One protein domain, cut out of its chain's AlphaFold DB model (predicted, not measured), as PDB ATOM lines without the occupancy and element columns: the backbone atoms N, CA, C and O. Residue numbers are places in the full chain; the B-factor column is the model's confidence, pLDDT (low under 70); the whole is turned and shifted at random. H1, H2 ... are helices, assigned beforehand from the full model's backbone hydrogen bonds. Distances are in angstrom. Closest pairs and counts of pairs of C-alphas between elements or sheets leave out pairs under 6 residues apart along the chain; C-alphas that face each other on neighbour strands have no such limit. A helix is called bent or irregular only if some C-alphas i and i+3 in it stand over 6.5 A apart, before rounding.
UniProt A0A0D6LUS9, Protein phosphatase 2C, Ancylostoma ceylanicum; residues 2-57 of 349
ATOM      1  N   GLN A   2     -26.354   8.597   5.445       53.88
ATOM      2  CA  GLN A   2     -25.864   8.473   4.055       53.88
ATOM      3  C   GLN A   2     -26.191   9.673   3.142       53.88
ATOM      4  O   GLN A   2     -25.375  10.042   2.306       53.88
ATOM      5  N   THR A   3     -27.331  10.339   3.336       59.78
ATOM      6  CA  THR A   3     -27.731  11.525   2.550       59.78
ATOM      7  C   THR A   3     -26.902  12.775   2.864       59.78
ATOM      8  O   THR A   3     -26.628  13.567   1.969       59.78
ATOM      9  N   LEU A   4     -26.443  12.915   4.111       62.78
ATOM     10  CA  LEU A   4     -25.559  14.001   4.558       62.78
ATOM     11  C   LEU A   4     -24.117  13.816   4.065       62.78
ATOM     12  O   LEU A   4     -23.450  14.781   3.714       62.78
ATOM     13  N   LEU A   5     -23.640  12.571   3.994       63.47
ATOM     14  CA  LEU A   5     -22.325  12.252   3.428       63.47
ATOM     15  C   LEU A   5     -22.269  12.536   1.923       63.47
ATOM     16  O   LEU A   5     -21.271  13.063   1.437       63.47
ATOM     17  N   LEU A   6     -23.351  12.242   1.197       65.50
ATOM     18  CA  LEU A   6     -23.439  12.514  -0.236       65.50
ATOM     19  C   LEU A   6     -23.484  14.022  -0.532       65.50
ATOM     20  O   LEU A   6     -22.805  14.482  -1.446       65.50
ATOM     21  N   SER A   7     -24.225  14.804   0.261       69.44
ATOM     22  CA  SER A   7     -24.280  16.261   0.086       69.44
ATOM     23  C   SER A   7     -22.946  16.942   0.412       69.44
ATOM     24  O   SER A   7     -22.528  17.841  -0.317       69.44
ATOM     25  N   LEU A   8     -22.232  16.470   1.441       71.38
ATOM     26  CA  LEU A   8     -20.890  16.952   1.787       71.38
ATOM     27  C   LEU A   8     -19.860  16.629   0.695       71.38
ATOM     28  O   LEU A   8     -19.037  17.482   0.361       71.38
ATOM     29  N   LEU A   9     -19.935  15.439   0.089       72.25
ATOM     30  CA  LEU A   9     -19.048  15.043  -1.009       72.25
ATOM     31  C   LEU A   9     -19.273  15.912  -2.258       72.25
ATOM     32  O   LEU A   9     -18.316  16.389  -2.865       72.25
ATOM     33  N   ILE A  10     -20.537  16.164  -2.612       73.00
ATOM     34  CA  ILE A  10     -20.906  17.011  -3.756       73.00
ATOM     35  C   ILE A  10     -20.440  18.456  -3.529       73.00
ATOM     36  O   ILE A  10     -19.874  19.070  -4.436       73.00
ATOM     37  N   SER A  11     -20.603  18.981  -2.311       73.25
ATOM     38  CA  SER A  11     -20.133  20.323  -1.954       73.25
ATOM     39  C   SER A  11     -18.607  20.443  -2.018       73.25
ATOM     40  O   SER A  11     -18.097  21.447  -2.510       73.25
ATOM     41  N   ALA A  12     -17.869  19.425  -1.565       72.81
ATOM     42  CA  ALA A  12     -16.405  19.425  -1.597       72.81
ATOM     43  C   ALA A  12     -15.855  19.411  -3.034       72.81
ATOM     44  O   ALA A  12     -14.910  20.134  -3.350       72.81
ATOM     45  N   ILE A  13     -16.487  18.639  -3.924       70.94
ATOM     46  CA  ILE A  13     -16.123  18.573  -5.347       70.94
ATOM     47  C   ILE A  13     -16.420  19.909  -6.046       70.94
ATOM     48  O   ILE A  13     -15.603  20.386  -6.836       70.94
ATOM     49  N   ALA A  14     -17.548  20.550  -5.721       66.81
ATOM     50  CA  ALA A  14     -17.912  21.855  -6.269       66.81
ATOM     51  C   ALA A  14     -16.942  22.969  -5.829       66.81
ATOM     52  O   ALA A  14     -16.509  23.768  -6.661       66.81
ATOM     53  N   SER A  15     -16.536  22.991  -4.553       70.38
ATOM     54  CA  SER A  15     -15.536  23.945  -4.052       70.38
ATOM     55  C   SER A  15     -14.155  23.732  -4.675       70.38
ATOM     56  O   SER A  15     -13.489  24.708  -5.017       70.38
ATOM     57  N   PHE A  16     -13.734  22.480  -4.885       68.75
ATOM     58  CA  PHE A  16     -12.460  22.181  -5.546       68.75
ATOM     59  C   PHE A  16     -12.452  22.635  -7.014       68.75
ATOM     60  O   PHE A  16     -11.491  23.255  -7.470       68.75
ATOM     61  N   ALA A  17     -13.547  22.402  -7.743       58.97
ATOM     62  CA  ALA A  17     -13.685  22.829  -9.135       58.97
ATOM     63  C   ALA A  17     -13.667  24.364  -9.296       58.97
ATOM     64  O   ALA A  17     -13.108  24.867 -10.273       58.97
ATOM     65  N   TYR A  18     -14.223  25.103  -8.327       63.62
ATOM     66  CA  TYR A  18     -14.211  26.570  -8.309       63.62
ATOM     67  C   TYR A  18     -12.806  27.142  -8.061       63.62
ATOM     68  O   TYR A  18     -12.369  28.036  -8.784       63.62
ATOM     69  N   VAL A  19     -12.067  26.590  -7.090       67.00
ATOM     70  CA  VAL A  19     -10.688  27.018  -6.776       67.00
ATOM     71  C   VAL A  19      -9.715  26.680  -7.912       67.00
ATOM     72  O   VAL A  19      -8.784  27.437  -8.169       67.00
ATOM     73  N   ALA A  20      -9.955  25.590  -8.645       67.25
ATOM     74  CA  ALA A  20      -9.128  25.170  -9.776       67.25
ATOM     75  C   ALA A  20      -9.377  25.957 -11.084       67.25
ATOM     76  O   ALA A  20      -8.786  25.629 -12.112       67.25
ATOM     77  N   GLY A  21     -10.253  26.972 -11.087       52.72
ATOM     78  CA  GLY A  21     -10.511  27.811 -12.267       52.72
ATOM     79  C   GLY A  21     -11.184  27.078 -13.436       52.72
ATOM     80  O   GLY A  21     -11.175  27.567 -14.570       52.72
ATOM     81  N   LEU A  22     -11.778  25.908 -13.182       54.62
ATOM     82  CA  LEU A  22     -12.438  25.096 -14.199       54.62
ATOM     83  C   LEU A  22     -13.795  25.725 -14.543       54.62
ATOM     84  O   LEU A  22     -14.793  25.530 -13.849       54.62
ATOM     85  N   LYS A  23     -13.840  26.510 -15.626       54.97
ATOM     86  CA  LYS A  23     -15.090  27.061 -16.173       54.97
ATOM     87  C   LYS A  23     -16.023  25.917 -16.587       54.97
ATOM     88  O   LYS A  23     -15.818  25.320 -17.635       54.97
ATOM     89  N   TYR A  24     -17.051  25.691 -15.765       54.59
ATOM     90  CA  TYR A  24     -18.199  24.792 -15.945       54.59
ATOM     91  C   TYR A  24     -17.861  23.345 -16.340       54.59
ATOM     92  O   TYR A  24     -17.536  23.087 -17.502       54.59
ATOM     93  N   PRO A  25     -18.121  22.337 -15.486       47.41
ATOM     94  CA  PRO A  25     -18.408  21.029 -16.030       47.41
ATOM     95  C   PRO A  25     -19.796  21.160 -16.656       47.41
ATOM     96  O   PRO A  25     -20.816  21.129 -15.969       47.41
ATOM     97  N   ARG A  26     -19.864  21.338 -17.981       46.38
ATOM     98  CA  ARG A  26     -21.036  20.850 -18.708       46.38
ATOM     99  C   ARG A  26     -21.185  19.408 -18.241       46.38
ATOM    100  O   ARG A  26     -20.298  18.604 -18.517       46.38
ATOM    101  N   PHE A  27     -22.231  19.110 -17.470       49.00
ATOM    102  CA  PHE A  27     -22.650  17.738 -17.246       49.00
ATOM    103  C   PHE A  27     -22.848  17.170 -18.645       49.00
ATOM    104  O   PHE A  27     -23.836  17.465 -19.318       49.00
ATOM    105  N   ILE A  28     -21.841  16.445 -19.129       52.47
ATOM    106  CA  ILE A  28     -21.980  15.578 -20.275       52.47
ATOM    107  C   ILE A  28     -23.028  14.591 -19.781       52.47
ATOM    108  O   ILE A  28     -22.715  13.694 -19.000       52.47
ATOM    109  N   LEU A  29     -24.289  14.823 -20.154       53.38
ATOM    110  CA  LEU A  29     -25.278  13.766 -20.242       53.38
ATOM    111  C   LEU A  29     -24.600  12.729 -21.123       53.38
ATOM    112  O   LEU A  29     -24.549  12.878 -22.345       53.38
ATOM    113  N   MET A  30     -23.942  11.763 -20.484       59.38
ATOM    114  CA  MET A  30     -23.397  10.626 -21.181       59.38
ATOM    115  C   MET A  30     -24.614   9.980 -21.805       59.38
ATOM    116  O   MET A  30     -25.439   9.378 -21.124       59.38
ATOM    117  N   ARG A  31     -24.749  10.214 -23.109       68.75
ATOM    118  CA  ARG A  31     -25.594   9.447 -24.003       68.75
ATOM    119  C   ARG A  31     -25.517   7.988 -23.557       68.75
ATOM    120  O   ARG A  31     -24.421   7.539 -23.215       68.75
ATOM    121  N   ASN A  32     -26.651   7.295 -23.464       72.56
ATOM    122  CA  ASN A  32     -26.720   5.953 -22.872       72.56
ATOM    123  C   ASN A  32     -25.616   5.035 -23.427       72.56
ATOM    124  O   ASN A  32     -25.009   4.267 -22.690       72.56
ATOM    125  N   GLU A  33     -25.276   5.210 -24.703       73.75
ATOM    126  CA  GLU A  33     -24.172   4.576 -25.419       73.75
ATOM    127  C   GLU A  33     -22.810   4.740 -24.718       73.75
ATOM    128  O   GLU A  33     -22.070   3.773 -24.563       73.75
ATOM    129  N   VAL A  34     -22.482   5.941 -24.240       73.62
ATOM    130  CA  VAL A  34     -21.231   6.239 -23.525       73.62
ATOM    131  C   VAL A  34     -21.228   5.568 -22.147       73.62
ATOM    132  O   VAL A  34     -20.216   4.992 -21.755       73.62
ATOM    133  N   ALA A  35     -22.365   5.553 -21.443       76.19
ATOM    134  CA  ALA A  35     -22.489   4.852 -20.163       76.19
ATOM    135  C   ALA A  35     -22.306   3.329 -20.322       76.19
ATOM    136  O   ALA A  35     -21.602   2.712 -19.520       76.19
ATOM    137  N   TYR A  36     -22.857   2.733 -21.387       79.06
ATOM    138  CA  TYR A  36     -22.640   1.320 -21.713       79.06
ATOM    139  C   TYR A  36     -21.174   1.015 -22.017       79.06
ATOM    140  O   TYR A  36     -20.648   0.012 -21.536       79.06
ATOM    141  N   VAL A  37     -20.488   1.890 -22.759       79.69
ATOM    142  CA  VAL A  37     -19.056   1.726 -23.044       79.69
ATOM    143  C   VAL A  37     -18.233   1.796 -21.754       79.69
ATOM    144  O   VAL A  37     -17.385   0.934 -21.534       79.69
ATOM    145  N   PHE A  38     -18.511   2.744 -20.852       79.62
ATOM    146  CA  PHE A  38     -17.827   2.808 -19.554       79.62
ATOM    147  C   PHE A  38     -18.104   1.584 -18.677       79.62
ATOM    148  O   PHE A  38     -17.177   1.065 -18.054       79.62
ATOM    149  N   ALA A  39     -19.342   1.085 -18.651       82.69
ATOM    150  CA  ALA A  39     -19.693  -0.123 -17.910       82.69
ATOM    151  C   ALA A  39     -18.977  -1.365 -18.467       82.69
ATOM    152  O   ALA A  39     -18.445  -2.161 -17.694       82.69
ATOM    153  N   LEU A  40     -18.895  -1.503 -19.795       89.19
ATOM    154  CA  LEU A  40     -18.184  -2.600 -20.451       89.19
ATOM    155  C   LEU A  40     -16.675  -2.529 -20.189       89.19
ATOM    156  O   LEU A  40     -16.057  -3.550 -19.886       89.19
ATOM    157  N   LEU A  41     -16.081  -1.334 -20.254       87.75
ATOM    158  CA  LEU A  41     -14.666  -1.124 -19.939       87.75
ATOM    159  C   LEU A  41     -14.369  -1.428 -18.468       87.75
ATOM    160  O   LEU A  41     -13.381  -2.100 -18.178       87.75
ATOM    161  N   LEU A  42     -15.238  -1.004 -17.545       87.81
ATOM    162  CA  LEU A  42     -15.103  -1.307 -16.121       87.81
ATOM    163  C   LEU A  42     -15.238  -2.810 -15.856       87.81
ATOM    164  O   LEU A  42     -14.419  -3.377 -15.138       87.81
ATOM    165  N   PHE A  43     -16.225  -3.470 -16.465       92.06
ATOM    166  CA  PHE A  43     -16.405  -4.914 -16.348       92.06
ATOM    167  C   PHE A  43     -15.196  -5.673 -16.899       92.06
ATOM    168  O   PHE A  43     -14.667  -6.554 -16.229       92.06
ATOM    169  N   THR A  44     -14.701  -5.281 -18.075       89.44
ATOM    170  CA  THR A  44     -13.510  -5.876 -18.696       89.44
ATOM    171  C   THR A  44     -12.280  -5.668 -17.818       89.44
ATOM    172  O   THR A  44     -11.522  -6.606 -17.583       89.44
ATOM    173  N   TYR A  45     -12.104  -4.470 -17.258       91.94
ATOM    174  CA  TYR A  45     -11.022  -4.166 -16.327       91.94
ATOM    175  C   TYR A  45     -11.093  -5.028 -15.062       91.94
ATOM    176  O   TYR A  45     -10.093  -5.634 -14.680       91.94
ATOM    177  N   LEU A  46     -12.266  -5.134 -14.428       90.19
ATOM    178  CA  LEU A  46     -12.472  -5.959 -13.235       90.19
ATOM    179  C   LEU A  46     -12.286  -7.451 -13.537       90.19
ATOM    180  O   LEU A  46     -11.661  -8.154 -12.746       90.19
ATOM    181  N   TYR A  47     -12.755  -7.915 -14.696       90.94
ATOM    182  CA  TYR A  47     -12.581  -9.288 -15.162       90.94
ATOM    183  C   TYR A  47     -11.108  -9.617 -15.411       90.94
ATOM    184  O   TYR A  47     -10.628 -10.634 -14.923       90.94
ATOM    185  N   ILE A  48     -10.356  -8.735 -16.079       84.50
ATOM    186  CA  ILE A  48      -8.905  -8.884 -16.256       84.50
ATOM    187  C   ILE A  48      -8.204  -8.868 -14.895       84.50
ATOM    188  O   ILE A  48      -7.318  -9.682 -14.660       84.50
ATOM    189  N   ARG A  49      -8.609  -8.001 -13.959       83.06
ATOM    190  CA  ARG A  49      -8.018  -7.955 -12.614       83.06
ATOM    191  C   ARG A  49      -8.273  -9.234 -11.817       83.06
ATOM    192  O   ARG A  49      -7.365  -9.715 -11.144       83.06
ATOM    193  N   TRP A  50      -9.478  -9.786 -11.915       87.50
ATOM    194  CA  TRP A  50      -9.854 -11.069 -11.325       87.50
ATOM    195  C   TRP A  50      -9.141 -12.246 -12.004       87.50
ATOM    196  O   TRP A  50      -8.664 -13.160 -11.339       87.50
ATOM    197  N   LEU A  51      -8.989 -12.204 -13.329       81.75
ATOM    198  CA  LEU A  51      -8.257 -13.211 -14.089       81.75
ATOM    199  C   LEU A  51      -6.766 -13.180 -13.729       81.75
ATOM    200  O   LEU A  51      -6.175 -14.226 -13.478       81.75
ATOM    201  N   ILE A  52      -6.171 -11.989 -13.615       74.69
ATOM    202  CA  ILE A  52      -4.802 -11.798 -13.133       74.69
ATOM    203  C   ILE A  52      -4.689 -12.241 -11.676       74.69
ATOM    204  O   ILE A  52      -3.713 -12.894 -11.359       74.69
ATOM    205  N   SER A  53      -5.642 -11.978 -10.778       73.19
ATOM    206  CA  SER A  53      -5.537 -12.488  -9.398       73.19
ATOM    207  C   SER A  53      -5.646 -14.017  -9.317       73.19
ATOM    208  O   SER A  53      -5.008 -14.618  -8.455       73.19
ATOM    209  N   ARG A  54      -6.366 -14.659 -10.249       69.38
ATOM    210  CA  ARG A  54      -6.446 -16.127 -10.386       69.38
ATOM    211  C   ARG A  54      -5.232 -16.762 -11.066       69.38
ATOM    212  O   ARG A  54      -4.877 -17.888 -10.730       69.38
ATOM    213  N   LEU A  55      -4.610 -16.072 -12.024       62.28
ATOM    214  CA  LEU A  55      -3.468 -16.574 -12.803       62.28
ATOM    215  C   LEU A  55      -2.108 -16.086 -12.278       62.28
ATOM    216  O   LEU A  55      -1.093 -16.728 -12.532       62.28
ATOM    217  N   ALA A  56      -2.057 -15.005 -11.499       55.56
ATOM    218  CA  ALA A  56      -0.840 -14.499 -10.862       55.56
ATOM    219  C   ALA A  56      -0.166 -15.516  -9.926       55.56
ATOM    220  O   ALA A  56       1.061 -15.516  -9.910       55.56
ATOM    221  N   PRO A  57      -0.877 -16.413  -9.210       51.78
ATOM    222  CA  PRO A  57      -0.233 -17.508  -8.484       51.78
ATOM    223  C   PRO A  57       0.503 -18.493  -9.408       51.78
ATOM    224  O   PRO A  57       1.492 -19.081  -8.993       51.78
TER     225      PRO A  57
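AT A GLANCE: This is residues 2 to 57 of the 349 residues of the protein "Protein phosphatase 2C" of Ancylostoma ceylanicum (UniProt A0A0D6LUS9). Two separate helices, H1 and then the longer H2, are joined by a long strung-out link, residues 20 to 31, and share no packed core. The printed part has 56 residues with two named helices and no named strand, an all-helix class. It is extended, with a radius of gyration of the C-alphas of 17.3 A, and elongated, spanning 45 by 27 by 25 A.

IN THESE COORDINATES: H1 is residues 2 to 19, 26.3 A long, from C-alpha 2 at (-25.864, 8.473, 4.055). H2 is residues 32 to 57, 38.2 A long, ending at C-alpha 57 at (-0.233, -17.508, -8.484). H2 is only just irregular: C-alphas 54 and 57 are 6.6 A apart.

HOW THE PARTS SIT: H1 and H2 are apart. Residues 2 to 13 of H1 and residues 39 to 57 of H2 stand free. Every O i to N i+4 pair is within hydrogen-bond range in H1, and 21 of 22 are in H2.

THE WHOLE: The C-alphas farthest apart, those of Lys 23 and Pro 57, are 47.6 A apart. The printed part has no cut, and the link H1 to H2 is long. The mean pLDDT of the printed part is 70.1; residues 2 to 7, 14, 16 to 31 and 54 to 57 are under 70.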